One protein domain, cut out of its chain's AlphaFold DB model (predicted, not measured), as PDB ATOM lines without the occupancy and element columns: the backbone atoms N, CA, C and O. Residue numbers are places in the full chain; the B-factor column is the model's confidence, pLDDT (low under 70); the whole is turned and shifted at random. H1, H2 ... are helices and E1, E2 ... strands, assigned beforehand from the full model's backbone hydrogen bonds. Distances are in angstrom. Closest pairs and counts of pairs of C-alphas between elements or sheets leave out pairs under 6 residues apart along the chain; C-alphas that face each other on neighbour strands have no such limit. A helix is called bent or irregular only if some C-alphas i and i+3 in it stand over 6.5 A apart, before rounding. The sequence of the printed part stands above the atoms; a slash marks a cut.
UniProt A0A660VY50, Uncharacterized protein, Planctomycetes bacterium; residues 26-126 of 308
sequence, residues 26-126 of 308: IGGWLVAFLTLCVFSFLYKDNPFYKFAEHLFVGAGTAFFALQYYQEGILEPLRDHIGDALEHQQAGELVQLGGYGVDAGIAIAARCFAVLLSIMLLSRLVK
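This is residues 26 to 126 of the 308 residues of an uncharacterized protein of Planctomycetes bacterium (UniProt A0A660VY50). One very long helix, H2, bent but running nearly straight, makes the length of the model; H1 folds back steeply from its first end, making a corner, and at its other end a small strand hairpin, E1 and E2, leads into H3, which folds back beside the arm H2b. The last residues of H3 and the tail, 119 to 126, stick out, as do residues 26 to 32 of H1. The printed part has 101 residues with three named helices and two named strands, in the order H1, H2, E1, E2, H3, the strands antiparallel, and its class is mostly helix. It is extended, with a radius of gyration of the C-alphas of 22.4 A and spans of 68 by 35 by 22 A.

H1, residues 26 to 42, begins with C-alpha 26 at (51.008, 89.447, 6.573) and measures 25.5 A. It is neither bent nor irregular, but only just: C-alphas 38 and 41 are 6.0 A apart. H2, residues 47 to 90, was assigned as one helix by its hydrogen bonds, but it is bent: C-alphas 72 and 75 are 6.8 A apart. Its arms are H2a, residues 47 to 72, 36.3 A, and H2b, residues 75 to 90, 22.2 A, with C-alpha 90 at (88.841, 103.569, -31.453). E1 is residues 94 to 96, 6.3 A, and E2 residues 99 to 101, 6.1 A. H3, residues 103 to 124, measures 32.9 A and ends with C-alpha 124 at (85.158, 98.392, 7.818).

H1 touches H2a with residues 34 to 41 alone, the closest C-alphas being those of Cys 37 and Tyr 49, 5.1 A; they run opposite ways at a steep tilt of 63 degrees. The lines of H2a and H2b stand at a shallow tilt of 3 degrees. E1 and E2 form a hairpin, with N 94 and O 101 at 2.8 A and N 96 and O 99 at 2.9 A, within hydrogen-bond range. The closest C-alphas of E1 and H3 are those of Val 94 and Ala 103, 5.6 A. H3 touches H2b, closest at the C-alphas of Gln 88 and Ala 103, 5.7 A, opposite ways at a shallow tilt of 22 degrees. H2a and H3 are apart, and so are H1 and H3. Every O i to N i+4 pair is within hydrogen-bond range in H2a; the counts are 11 of 13 in H1, 11 of 12 in H2b and 16 of 18 in H3.

The two C-alphas farthest apart are those of Tyr 43 and Gly 91, 68.7 A. The printed part has no cut, and its four links between named elements are tight. Residues 57 to 68 of H2 also stand free. The mean pLDDT of the printed part is 73.6; 37 residues are under 70, among them 41 to 45 and 72 to 99.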
ATOM      1  N   ILE A  26      49.725  89.333   5.878       71.56
ATOM      2  CA  ILE A  26      51.008  89.447   6.573       71.56
ATOM      3  C   ILE A  26      51.577  90.879   6.531       71.56
ATOM      4  O   ILE A  26      52.017  91.384   7.564       71.56
ATOM      5  N   GLY A  27      51.551  91.551   5.378       69.81
ATOM      6  CA  GLY A  27      51.988  92.938   5.208       69.81
ATOM      7  C   GLY A  27      51.127  93.925   5.998       69.81
ATOM      8  O   GLY A  27      51.666  94.799   6.680       69.81
ATOM      9  N   GLY A  28      49.804  93.733   6.008       72.62
ATOM     10  CA  GLY A  28      48.881  94.523   6.833       72.62
ATOM     11  C   GLY A  28      49.177  94.414   8.331       72.62
ATOM     12  O   GLY A  28      49.316  95.426   9.025       72.62
ATOM     13  N   TRP A  29      49.367  93.186   8.832       73.69
ATOM     14  CA  TRP A  29      49.766  92.943  10.224       73.69
ATOM     15  C   TRP A  29      51.147  93.519  10.550       73.69
ATOM     16  O   TRP A  29      51.335  94.066  11.639       73.69
ATOM     17  N   LEU A  30      52.103  93.447   9.619       79.62
ATOM     18  CA  LEU A  30      53.437  94.023   9.790       79.62
ATOM     19  C   LEU A  30      53.376  95.551   9.931       79.62
ATOM     20  O   LEU A  30      53.989  96.101  10.847       79.62
ATOM     21  N   VAL A  31      52.608  96.232   9.074       74.44
ATOM     22  CA  VAL A  31      52.413  97.691   9.126       74.44
ATOM     23  C   VAL A  31      51.726  98.103  10.427       74.44
ATOM     24  O   VAL A  31      52.184  99.036  11.096       74.44
ATOM     25  N   ALA A  32      50.670  97.392  10.832       76.62
ATOM     26  CA  ALA A  32      49.974  97.650  12.091       76.62
ATOM     27  C   ALA A  32      50.901  97.451  13.307       76.62
ATOM     28  O   ALA A  32      50.955  98.304  14.197       76.62
ATOM     29  N   PHE A  33      51.689  96.372  13.319       82.06
ATOM     30  CA  PHE A  33      52.655  96.081  14.378       82.06
ATOM     31  C   PHE A  33      53.763  97.137  14.470       82.06
ATOM     32  O   PHE A  33      54.048  97.630  15.564       82.06
ATOM     33  N   LEU A  34      54.373  97.535  13.347       79.50
ATOM     34  CA  LEU A  34      55.405  98.580  13.339       79.50
ATOM     35  C   LEU A  34      54.840  99.927  13.805       79.50
ATOM     36  O   LEU A  34      55.489 100.641  14.570       79.50
ATOM     37  N   THR A  35      53.612 100.250  13.394       79.88
ATOM     38  CA  THR A  35      52.915 101.478  13.798       79.88
ATOM     39  C   THR A  35      52.673 101.501  15.310       79.88
ATOM     40  O   THR A  35      52.954 102.507  15.963       79.88
ATOM     41  N   LEU A  36      52.253 100.378  15.902       77.44
ATOM     42  CA  LEU A  36      52.144 100.239  17.358       77.44
ATOM     43  C   LEU A  36      53.497 100.354  18.068       77.44
ATOM     44  O   LEU A  36      53.589 101.032  19.093       77.44
ATOM     45  N   CYS A  37      54.553  99.742  17.526       79.94
ATOM     46  CA  CYS A  37      55.897  99.856  18.091       79.94
ATOM     47  C   CYS A  37      56.372 101.318  18.145       79.94
ATOM     48  O   CYS A  37      56.943 101.737  19.152       79.94
ATOM     49  N   VAL A  38      56.083 102.118  17.113       79.00
ATOM     50  CA  VAL A  38      56.400 103.557  17.093       79.00
ATOM     51  C   VAL A  38      55.537 104.335  18.094       79.00
ATOM     52  O   VAL A  38      56.066 105.141  18.860       79.00
ATOM     53  N   PHE A  39      54.227 104.066  18.164       72.94
ATOM     54  CA  PHE A  39      53.340 104.724  19.132       72.94
ATOM     55  C   PHE A  39      53.625 104.347  20.592       72.94
ATOM     56  O   PHE A  39      53.284 105.118  21.492       72.94
ATOM     57  N   SER A  40      54.318 103.233  20.852       75.06
ATOM     58  CA  SER A  40      54.763 102.870  22.203       75.06
ATOM     59  C   SER A  40      55.665 103.933  22.849       75.06
ATOM     60  O   SER A  40      55.758 103.952  24.079       75.06
ATOM     61  N   PHE A  41      56.278 104.833  22.069       66.69
ATOM     62  CA  PHE A  41      57.001 106.002  22.584       66.69
ATOM     63  C   PHE A  41      56.141 106.874  23.510       66.69
ATOM     64  O   PHE A  41      56.641 107.444  24.477       66.69
ATOM     65  N   LEU A  42      54.830 106.952  23.254       69.19
ATOM     66  CA  LEU A  42      53.910 107.796  24.016       69.19
ATOM     67  C   LEU A  42      53.681 107.293  25.456       69.19
ATOM     68  O   LEU A  42      53.199 108.047  26.302       69.19
ATOM     69  N   TYR A  43      54.019 106.029  25.740       61.88
ATOM     70  CA  TYR A  43      53.785 105.369  27.028       61.88
ATOM     71  C   TYR A  43      55.010 105.421  27.965       61.88
ATOM     72  O   TYR A  43      54.836 105.612  29.169       61.88
ATOM     73  N   LYS A  44      56.233 105.269  27.427       58.06
ATOM     74  CA  LYS A  44      57.577 105.458  28.037       58.06
ATOM     75  C   LYS A  44      58.636 104.837  27.100       58.06
ATOM     76  O   LYS A  44      58.265 104.181  26.130       58.06
ATOM     77  N   ASP A  45      59.930 104.949  27.428       58.75
ATOM     78  CA  ASP A  45      61.035 104.223  26.766       58.75
ATOM     79  C   ASP A  45      60.876 102.687  26.869       58.75
ATOM     80  O   ASP A  45      61.455 102.032  27.735       58.75
ATOM     81  N   ASN A  46      60.072 102.094  25.989       75.69
ATOM     82  CA  ASN A  46      59.800 100.658  25.938       75.69
ATOM     83  C   ASN A  46      60.738  99.967  24.918       75.69
ATOM     84  O   ASN A  46      60.968 100.539  23.847       75.69
ATOM     85  N   PRO A  47      61.269  98.752  25.179       78.88
ATOM     86  CA  PRO A  47      62.062  97.985  24.211       78.88
ATOM     87  C   PRO A  47      61.481  97.912  22.789       78.88
ATOM     88  O   PRO A  47      62.244  97.961  21.827       78.88
ATOM     89  N   PHE A  48      60.152  97.855  22.646       79.88
ATOM     90  CA  PHE A  48      59.475  97.833  21.341       79.88
ATOM     91  C   PHE A  48      59.727  99.092  20.505       79.88
ATOM     92  O   PHE A  48      59.950  98.994  19.299       79.88
ATOM     93  N   TYR A  49      59.763 100.265  21.142       81.38
ATOM     94  CA  TYR A  49      60.094 101.510  20.455       81.38
ATOM     95  C   TYR A  49      61.558 101.517  19.997       81.38
ATOM     96  O   TYR A  49      61.832 101.789  18.832       81.38
ATOM     97  N   LYS A  50      62.494 101.127  20.876       81.56
ATOM     98  CA  LYS A  50      63.930 101.051  20.541       81.56
ATOM     99  C   LYS A  50      64.208 100.067  19.404       81.56
ATOM    100  O   LYS A  50      65.061 100.320  18.561       81.56
ATOM    101  N   PHE A  51      63.479  98.951  19.361       87.62
ATOM    102  CA  PHE A  51      63.553  98.009  18.249       87.62
ATOM    103  C   PHE A  51      63.119  98.659  16.930       87.62
ATOM    104  O   PHE A  51      63.867  98.594  15.957       87.62
ATOM    105  N   ALA A  52      61.956  99.317  16.903       85.44
ATOM    106  CA  ALA A  52      61.476 100.009  15.708       85.44
ATOM    107  C   ALA A  52      62.424 101.140  15.275       85.44
ATOM    108  O   ALA A  52      62.682 101.296  14.085       85.44
ATOM    109  N   GLU A  53      62.996 101.879  16.227       84.94
ATOM    110  CA  GLU A  53      63.992 102.921  15.971       84.94
ATOM    111  C   GLU A  53      65.259 102.346  15.319       84.94
ATOM    112  O   GLU A  53      65.682 102.822  14.265       84.94
ATOM    113  N   HIS A  54      65.844 101.286  15.884       89.12
ATOM    114  CA  HIS A  54      67.027 100.643  15.308       89.12
ATOM    115  C   HIS A  54      66.747  99.980  13.959       89.12
ATOM    116  O   HIS A  54      67.590 100.059  13.067       89.12
ATOM    117  N   LEU A  55      65.577  99.361  13.791       90.25
ATOM    118  CA  LEU A  55      65.156  98.786  12.516       90.25
ATOM    119  C   LEU A  55      65.035  99.876  11.446       90.25
ATOM    120  O   LEU A  55      65.573  99.719  10.353       90.25
ATOM    121  N   PHE A  56      64.382 100.994  11.768       84.81
ATOM    122  CA  PHE A  56      64.192 102.112  10.848       84.81
ATOM    123  C   PHE A  56      65.519 102.780  10.472       84.81
ATOM    124  O   PHE A  56      65.820 102.949   9.290       84.81
ATOM    125  N   VAL A  57      66.353 103.112  11.462       87.50
ATOM    126  CA  VAL A  57      67.671 103.720  11.223       87.50
ATOM    127  C   VAL A  57      68.592 102.744  10.483       87.50
ATOM    128  O   VAL A  57      69.317 103.149   9.573       87.50
ATOM    129  N   GLY A  58      68.544 101.455  10.815       90.50
ATOM    130  CA  GLY A  58      69.298 100.403  10.136       90.50
ATOM    131  C   GLY A  58      68.893 100.243   8.672       90.50
ATOM    132  O   GLY A  58      69.751 100.279   7.797       90.50
ATOM    133  N   ALA A  59      67.593 100.144   8.387       89.62
ATOM    134  CA  ALA A  59      67.079 100.035   7.024       89.62
ATOM    135  C   ALA A  59      67.418 101.277   6.186       89.62
ATOM    136  O   ALA A  59      67.908 101.148   5.065       89.62
ATOM    137  N   GLY A  60      67.239 102.479   6.748       86.88
ATOM    138  CA  GLY A  60      67.576 103.727   6.064       86.88
ATOM    139  C   GLY A  60      69.071 103.838   5.759       86.88
ATOM    140  O   GLY A  60      69.460 104.133   4.631       86.88
ATOM    141  N   THR A  61      69.930 103.549   6.739       85.31
ATOM    142  CA  THR A  61      71.386 103.583   6.529       85.31
ATOM    143  C   THR A  61      71.859 102.513   5.548       85.31
ATOM    144  O   THR A  61      72.733 102.804   4.733       85.31
ATOM    145  N   ALA A  62      71.266 101.316   5.568       86.44
ATOM    146  CA  ALA A  62      71.561 100.253   4.613       86.44
ATOM    147  C   ALA A  62      71.155 100.632   3.183       86.44
ATOM    148  O   ALA A  62      71.954 100.446   2.268       86.44
ATOM    149  N   PHE A  63      69.963 101.212   2.996       87.00
ATOM    150  CA  PHE A  63      69.497 101.682   1.692       87.00
ATOM    151  C   PHE A  63      70.463 102.705   1.093       87.00
ATOM    152  O   PHE A  63      70.971 102.501  -0.007       87.00
ATOM    153  N   PHE A  64      70.799 103.760   1.844       78.00
ATOM    154  CA  PHE A  64      71.736 104.774   1.359       78.00
ATOM    155  C   PHE A  64      73.137 104.203   1.117       78.00
ATOM    156  O   PHE A  64      73.768 104.537   0.119       78.00
ATOM    157  N   ALA A  65      73.635 103.323   1.991       79.94
ATOM    158  CA  ALA A  65      74.932 102.682   1.793       79.94
ATOM    159  C   ALA A  65      74.970 101.846   0.504       79.94
ATOM    160  O   ALA A  65      75.948 101.924  -0.239       79.94
ATOM    161  N   LEU A  66      73.908 101.083   0.227       82.50
ATOM    162  CA  LEU A  66      73.789 100.291  -0.992       82.50
ATOM    163  C   LEU A  66      73.677 101.189  -2.224       82.50
ATOM    164  O   LEU A  66      74.392 100.960  -3.195       82.50
ATOM    165  N   GLN A  67      72.848 102.231  -2.165       80.75
ATOM    166  CA  GLN A  67      72.679 103.183  -3.258       80.75
ATOM    167  C   GLN A  67      74.007 103.855  -3.626       80.75
ATOM    168  O   GLN A  67      74.421 103.811  -4.780       80.75
ATOM    169  N   TYR A  68      74.739 104.393  -2.645       76.56
ATOM    170  CA  TYR A  68      76.047 105.006  -2.898       76.56
ATOM    171  C   TYR A  68      77.086 104.009  -3.407       76.56
ATOM    172  O   TYR A  68      77.965 104.380  -4.182       76.56
ATOM    173  N   TYR A  69      77.020 102.753  -2.969       74.12
ATOM    174  CA  TYR A  69      77.909 101.710  -3.470       74.12
ATOM    175  C   TYR A  69      77.587 101.354  -4.926       74.12
ATOM    176  O   TYR A  69      78.492 101.224  -5.751       74.12
ATOM    177  N   GLN A  70      76.306 101.237  -5.260       74.06
ATOM    178  CA  GLN A  70      75.862 100.911  -6.605       74.06
ATOM    179  C   GLN A  70      76.180 102.043  -7.589       74.06
ATOM    180  O   GLN A  70      76.926 101.818  -8.541       74.06
ATOM    181  N   GLU A  71      75.706 103.259  -7.311       73.19
ATOM    182  CA  GLU A  71      75.874 104.430  -8.185       73.19
ATOM    183  C   GLU A  71      77.316 104.965  -8.173       73.19
ATOM    184  O   GLU A  71      77.818 105.477  -9.170       73.19
ATOM    185  N   GLY A  72      78.009 104.874  -7.034       69.12
ATOM    186  CA  GLY A  72      79.335 105.468  -6.865       69.12
ATOM    187  C   GLY A  72      80.497 104.541  -7.212       69.12
ATOM    188  O   GLY A  72      81.594 105.024  -7.490       69.12
ATOM    189  N   ILE A  73      80.299 103.220  -7.155       67.88
ATOM    190  CA  ILE A  73      81.385 102.244  -7.299       67.88
ATOM    191  C   ILE A  73      81.054 101.246  -8.398       67.88
ATOM    192  O   ILE A  73      81.823 101.140  -9.347       67.88
ATOM    193  N   LEU A  74      79.930 100.532  -8.298       67.44
ATOM    194  CA  LEU A  74      79.641  99.401  -9.184       67.44
ATOM    195  C   LEU A  74      79.352  99.825 -10.626       67.44
ATOM    196  O   LEU A  74      79.945  99.270 -11.550       67.44
ATOM    197  N   GLU A  75      78.465 100.800 -10.816       67.88
ATOM    198  CA  GLU A  75      78.087 101.308 -12.139       67.88
ATOM    199  C   GLU A  75      79.269 102.009 -12.832       67.88
ATOM    200  O   GLU A  75      79.593 101.633 -13.962       67.88
ATOM    201  N   PRO A  76      80.039 102.895 -12.161       65.94
ATOM    202  CA  PRO A  76      81.252 103.456 -12.747       65.94
ATOM    203  C   PRO A  76      82.306 102.399 -13.096       65.94
ATOM    204  O   PRO A  76      82.916 102.487 -14.153       65.94
ATOM    205  N   LEU A  77      82.530 101.382 -12.255       66.12
ATOM    206  CA  LEU A  77      83.491 100.312 -12.561       66.12
ATOM    207  C   LEU A  77      83.057  99.468 -13.759       66.12
ATOM    208  O   LEU A  77      83.888  99.156 -14.607       66.12
ATOM    209  N   ARG A  78      81.782  99.073 -13.816       65.50
ATOM    210  CA  ARG A  78      81.270  98.191 -14.869       65.50
ATOM    211  C   ARG A  78      81.218  98.910 -16.210       65.50
ATOM    212  O   ARG A  78      81.754  98.399 -17.188       65.50
ATOM    213  N   ASP A  79      80.611 100.089 -16.232       62.62
ATOM    214  CA  ASP A  79      80.293 100.764 -17.487       62.62
ATOM    215  C   ASP A  79      81.538 101.500 -18.015       62.62
ATOM    216  O   ASP A  79      81.877 101.414 -19.189       62.62
ATOM    217  N   HIS A  80      82.353 102.107 -17.140       62.66
ATOM    218  CA  HIS A  80      83.479 102.921 -17.602       62.66
ATOM    219  C   HIS A  80      84.758 102.129 -17.917       62.66
ATOM    220  O   HIS A  80      85.646 102.683 -18.573       62.66
ATOM    221  N   ILE A  81      84.901 100.882 -17.441       60.41
ATOM    222  CA  ILE A  81      86.009  99.997 -17.850       60.41
ATOM    223  C   ILE A  81      85.726  99.391 -19.226       60.41
ATOM    224  O   ILE A  81      86.654  99.309 -20.027       60.41
ATOM    225  N   GLY A  82      84.469  99.028 -19.512       61.19
ATOM    226  CA  GLY A  82      84.044  98.600 -20.849       61.19
ATOM    227  C   GLY A  82      84.259  99.711 -21.876       61.19
ATOM    228  O   GLY A  82      85.044  99.543 -22.807       61.19
ATOM    229  N   ASP A  83      83.703 100.894 -21.608       61.75
ATOM    230  CA  ASP A  83      83.779 102.038 -22.523       61.75
ATOM    231  C   ASP A  83      85.216 102.555 -22.716       61.75
ATOM    232  O   ASP A  83      85.610 102.933 -23.816       61.75
ATOM    233  N   ALA A  84      86.047 102.577 -21.665       57.28
ATOM    234  CA  ALA A  84      87.441 103.018 -21.795       57.28
ATOM    235  C   ALA A  84      88.279 102.084 -22.675       57.28
ATOM    236  O   ALA A  84      89.157 102.554 -23.399       57.28
ATOM    237  N   LEU A  85      88.039 100.775 -22.584       61.41
ATOM    238  CA  LEU A  85      88.794  99.784 -23.339       61.41
ATOM    239  C   LEU A  85      88.390  99.802 -24.818       61.41
ATOM    240  O   LEU A  85      89.255  99.693 -25.687       61.41
ATOM    241  N   GLU A  86      87.103 100.013 -25.095       62.03
ATOM    242  CA  GLU A  86      86.561 100.152 -26.451       62.03
ATOM    243  C   GLU A  86      86.988 101.480 -27.108       62.03
ATOM    244  O   GLU A  86      87.505 101.479 -28.227       62.03
ATOM    245  N   HIS A  87      86.908 102.614 -26.401       60.84
ATOM    246  CA  HIS A  87      87.329 103.913 -26.946       60.84
ATOM    247  C   HIS A  87      88.853 104.075 -27.072       60.84
ATOM    248  O   HIS A  87      89.315 104.794 -27.959       60.84
ATOM    249  N   GLN A  88      89.656 103.373 -26.260       56.06
ATOM    250  CA  GLN A  88      91.113 103.328 -26.443       56.06
ATOM    251  C   GLN A  88      91.513 102.588 -27.731       56.06
ATOM    252  O   GLN A  88      92.539 102.914 -28.326       56.06
ATOM    253  N   GLN A  89      90.707 101.624 -28.187       58.88
ATOM    254  CA  GLN A  89      90.909 100.969 -29.484       58.88
ATOM    255  C   GLN A  89      90.420 101.833 -30.656       58.88
ATOM    256  O   GLN A  89      91.007 101.773 -31.735       58.88
ATOM    257  N   ALA A  90      89.394 102.662 -30.443       59.97
ATOM    258  CA  ALA A  90      88.841 103.569 -31.453       59.97
ATOM    259  C   ALA A  90      89.599 104.909 -31.593       59.97
ATOM    260  O   ALA A  90      89.428 105.603 -32.592       59.97
ATOM    261  N   GLY A  91      90.446 105.276 -30.621       58.97
ATOM    262  CA  GLY A  91      91.170 106.555 -30.612       58.97
ATOM    263  C   GLY A  91      90.262 107.773 -30.397       58.97
ATOM    264  O   GLY A  91      90.587 108.872 -30.846       58.97
ATOM    265  N   GLU A  92      89.116 107.578 -29.744       62.78
ATOM    266  CA  GLU A  92      88.065 108.585 -29.593       62.78
ATOM    267  C   GLU A  92      88.065 109.207 -28.187       62.78
ATOM    268  O   GLU A  92      88.473 108.587 -27.201       62.78
ATOM    269  N   LEU A  93      87.630 110.467 -28.095       62.53
ATOM    270  CA  LEU A  93      87.580 111.208 -26.836       62.53
ATOM    271  C   LEU A  93      86.486 110.645 -25.926       62.53
ATOM    272  O   LEU A  93      85.320 110.571 -26.302       62.53
ATOM    273  N   VAL A  94      86.854 110.328 -24.690       65.88
ATOM    274  CA  VAL A  94      85.943 109.793 -23.679       65.88
ATOM    275  C   VAL A  94      85.347 110.947 -22.877       65.88
ATOM    276  O   VAL A  94      86.070 111.807 -22.368       65.88
ATOM    277  N   GLN A  95      84.022 110.976 -22.729       62.75
ATOM    278  CA  GLN A  95      83.349 112.037 -21.983       62.75
ATOM    279  C   GLN A  95      83.501 111.816 -20.469       62.75
ATOM    280  O   GLN A  95      83.018 110.830 -19.912       62.75
ATOM    281  N   LEU A  96      84.188 112.734 -19.786       64.81
ATOM    282  CA  LEU A  96      84.348 112.740 -18.332       64.81
ATOM    283  C   LEU A  96      83.798 114.063 -17.786       64.81
ATOM    284  O   LEU A  96      84.322 115.135 -18.081       64.81
ATOM    285  N   GLY A  97      82.703 114.007 -17.022       61.06
ATOM    286  CA  GLY A  97      82.080 115.210 -16.449       61.06
ATOM    287  C   GLY A  97      81.560 116.213 -17.490       61.06
ATOM    288  O   GLY A  97      81.561 117.412 -17.225       61.06
ATOM    289  N   GLY A  98      81.161 115.739 -18.676       65.38
ATOM    290  CA  GLY A  98      80.673 116.579 -19.778       65.38
ATOM    291  C   GLY A  98      81.761 117.153 -20.695       65.38
ATOM    292  O   GLY A  98      81.431 117.825 -21.670       65.38
ATOM    293  N   TYR A  99      83.040 116.864 -20.437       60.91
ATOM    294  CA  TYR A  99      84.164 117.264 -21.289       60.91
ATOM    295  C   TYR A  99      84.753 116.048 -22.010       60.91
ATOM    296  O   TYR A  99      84.887 114.984 -21.410       60.91
ATOM    297  N   GLY A 100      85.100 116.190 -23.293       70.19
ATOM    298  CA  GLY A 100      85.810 115.150 -24.048       70.19
ATOM    299  C   GLY A 100      87.285 115.128 -23.659       70.19
ATOM    300  O   GLY A 100      87.991 116.111 -23.876       70.19
ATOM    301  N   VAL A 101      87.740 114.029 -23.060       68.62
ATOM    302  CA  VAL A 101      89.104 113.860 -22.550       68.62
ATOM    303  C   VAL A 101      89.758 112.665 -23.243       68.62
ATOM    304  O   VAL A 101      89.091 111.690 -23.581       68.62
ATOM    305  N   ASP A 102      91.071 112.739 -23.452       73.88
ATOM    306  CA  ASP A 102      91.860 111.618 -23.962       73.88
ATOM    307  C   ASP A 102      91.674 110.360 -23.090       73.88
ATOM    308  O   ASP A 102      91.654 110.432 -21.852       73.88
ATOM    309  N   ALA A 103      91.543 109.203 -23.742       66.81
ATOM    310  CA  ALA A 103      91.219 107.925 -23.118       66.81
ATOM    311  C   ALA A 103      92.212 107.565 -21.997       66.81
ATOM    312  O   ALA A 103      91.807 107.076 -20.941       66.81
ATOM    313  N   GLY A 104      93.499 107.901 -22.161       70.06
ATOM    314  CA  GLY A 104      94.525 107.656 -21.143       70.06
ATOM    315  C   GLY A 104      94.292 108.418 -19.831       70.06
ATOM    316  O   GLY A 104      94.440 107.856 -18.743       70.06
ATOM    317  N   ILE A 105      93.869 109.682 -19.909       71.56
ATOM    318  CA  ILE A 105      93.583 110.512 -18.727       71.56
ATOM    319  C   ILE A 105      92.270 110.062 -18.075       71.56
ATOM    320  O   ILE A 105      92.178 110.011 -16.845       71.56
ATOM    321  N   ALA A 106      91.274 109.677 -18.879       68.56
ATOM    322  CA  ALA A 106      90.018 109.130 -18.377       68.56
ATOM    323  C   ALA A 106      90.250 107.837 -17.575       68.56
ATOM    324  O   ALA A 106      89.730 107.704 -16.466       68.56
ATOM    325  N   ILE A 107      91.088 106.923 -18.074       70.12
ATOM    326  CA  ILE A 107      91.462 105.689 -17.363       70.12
ATOM    327  C   ILE A 107      92.204 106.011 -16.062       70.12
ATOM    328  O   ILE A 107      91.871 105.453 -15.018       70.12
ATOM    329  N   ALA A 108      93.162 106.944 -16.082       75.62
ATOM    330  CA  ALA A 108      93.909 107.328 -14.884       75.62
ATOM    331  C   ALA A 108      93.002 107.914 -13.786       75.62
ATOM    332  O   ALA A 108      93.101 107.514 -12.623       75.62
ATOM    333  N   ALA A 109      92.077 108.810 -14.147       72.94
ATOM    334  CA  ALA A 109      91.108 109.383 -13.213       72.94
ATOM    335  C   ALA A 109      90.157 108.317 -12.635       72.94
ATOM    336  O   ALA A 109      89.853 108.331 -11.441       72.94
ATOM    337  N   ARG A 110      89.732 107.352 -13.460       71.50
ATOM    338  CA  ARG A 110      88.870 106.231 -13.046       71.50
ATOM    339  C   ARG A 110      89.604 105.267 -12.109       71.50
ATOM    340  O   ARG A 110      89.079 104.929 -11.052       71.50
ATOM    341  N   CYS A 111      90.849 104.900 -12.416       74.62
ATOM    342  CA  CYS A 111      91.697 104.099 -11.528       74.62
ATOM    343  C   CYS A 111      91.949 104.799 -10.186       74.62
ATOM    344  O   CYS A 111      91.921 104.156  -9.137       74.62
ATOM    345  N   PHE A 112      92.144 106.120 -10.200       82.00
ATOM    346  CA  PHE A 112      92.265 106.914  -8.980       82.00
ATOM    347  C   PHE A 112      90.984 106.867  -8.128       82.00
ATOM    348  O   PHE A 112      91.065 106.700  -6.910       82.00
ATOM    349  N   ALA A 113      89.800 106.929  -8.746       76.25
ATOM    350  CA  ALA A 113      88.526 106.778  -8.042       76.25
ATOM    351  C   ALA A 113      88.359 105.379  -7.420       76.25
ATOM    352  O   ALA A 113      87.963 105.264  -6.258       76.25
ATOM    353  N   VAL A 114      88.732 104.315  -8.140       78.12
ATOM    354  CA  VAL A 114      88.716 102.937  -7.615       78.12
ATOM    355  C   VAL A 114      89.683 102.782  -6.442       78.12
ATOM    356  O   VAL A 114      89.325 102.201  -5.417       78.12
ATOM    357  N   LEU A 115      90.884 103.356  -6.544       84.19
ATOM    358  CA  LEU A 115      91.862 103.365  -5.459       84.19
ATOM    359  C   LEU A 115      91.302 104.057  -4.208       84.19
ATOM    360  O   LEU A 115      91.367 103.491  -3.115       84.19
ATOM    361  N   LEU A 116      90.694 105.239  -4.355       82.44
ATOM    362  CA  LEU A 116      90.035 105.932  -3.244       82.44
ATOM    363  C   LEU A 116      88.875 105.117  -2.657       82.44
ATOM    364  O   LEU A 116      88.695 105.089  -1.440       82.44
ATOM    365  N   SER A 117      88.120 104.417  -3.498       80.06
ATOM    366  CA  SER A 117      87.017 103.560  -3.067       80.06
ATOM    367  C   SER A 117      87.497 102.367  -2.225       80.06
ATOM    368  O   SER A 117      86.993 102.123  -1.126       80.06
ATOM    369  N   ILE A 118      88.566 101.689  -2.654       82.19
ATOM    370  CA  ILE A 118      89.208 100.613  -1.879       82.19
ATOM    371  C   ILE A 118      89.788 101.160  -0.564       82.19
ATOM    372  O   ILE A 118      89.645 100.539   0.493       82.19
ATOM    373  N   MET A 119      90.393 102.354  -0.588       83.56
ATOM    374  CA  MET A 119      90.870 103.019   0.629       83.56
ATOM    375  C   MET A 119      89.727 103.324   1.604       83.56
ATOM    376  O   MET A 119      89.921 103.198   2.815       83.56
ATOM    377  N   LEU A 120      88.534 103.669   1.116       81.94
ATOM    378  CA  LEU A 120      87.355 103.881   1.954       81.94
ATOM    379  C   LEU A 120      86.881 102.570   2.607       81.94
ATOM    380  O   LEU A 120      86.562 102.572   3.797       81.94
ATOM    381  N   LEU A 121      86.906 101.445   1.881       81.38
ATOM    382  CA  LEU A 121      86.512 100.126   2.406       81.38
ATOM    383  C   LEU A 121      87.389  99.647   3.571       81.38
ATOM    384  O   LEU A 121      86.908  98.934   4.453       81.38
ATOM    385  N   SER A 122      88.644 100.103   3.657       81.50
ATOM    386  CA  SER A 122      89.519  99.801   4.803       81.50
ATOM    387  C   SER A 122      88.955 100.273   6.158       81.50
ATOM    388  O   SER A 122      89.349  99.764   7.212       81.50
ATOM    389  N   ARG A 123      87.969 101.183   6.140       78.56
ATOM    390  CA  ARG A 123      87.219 101.631   7.319       78.56
ATOM    391  C   ARG A 123      86.430 100.506   8.000       78.56
ATOM    392  O   ARG A 123      86.267 100.576   9.214       78.56
ATOM    393  N   LEU A 124      85.964  99.491   7.261       79.88
ATOM    394  CA  LEU A 124      85.158  98.392   7.818       79.88
ATOM    395  C   LEU A 124      85.982  97.467   8.726       79.88
ATOM    396  O   LEU A 124      85.441  96.883   9.657       79.88
ATOM    397  N   VAL A 125      87.288  97.346   8.472       82.56
ATOM    398  CA  VAL A 125      88.168  96.434   9.221       82.56
ATOM    399  C   VAL A 125      88.814  97.131  10.418       82.56
ATOM    400  O   VAL A 125      88.950  96.533  11.482       82.56
ATOM    401  N   LYS A 126      89.242  98.396  10.266       77.56
ATOM    402  CA  LYS A 126      89.904  99.159  11.339       77.56
ATOM    403  C   LYS A 126      89.364 100.596  11.411       77.56
ATOM    404  O   LYS A 126      89.755 101.425  10.584       77.56
TER     405      LYS A 126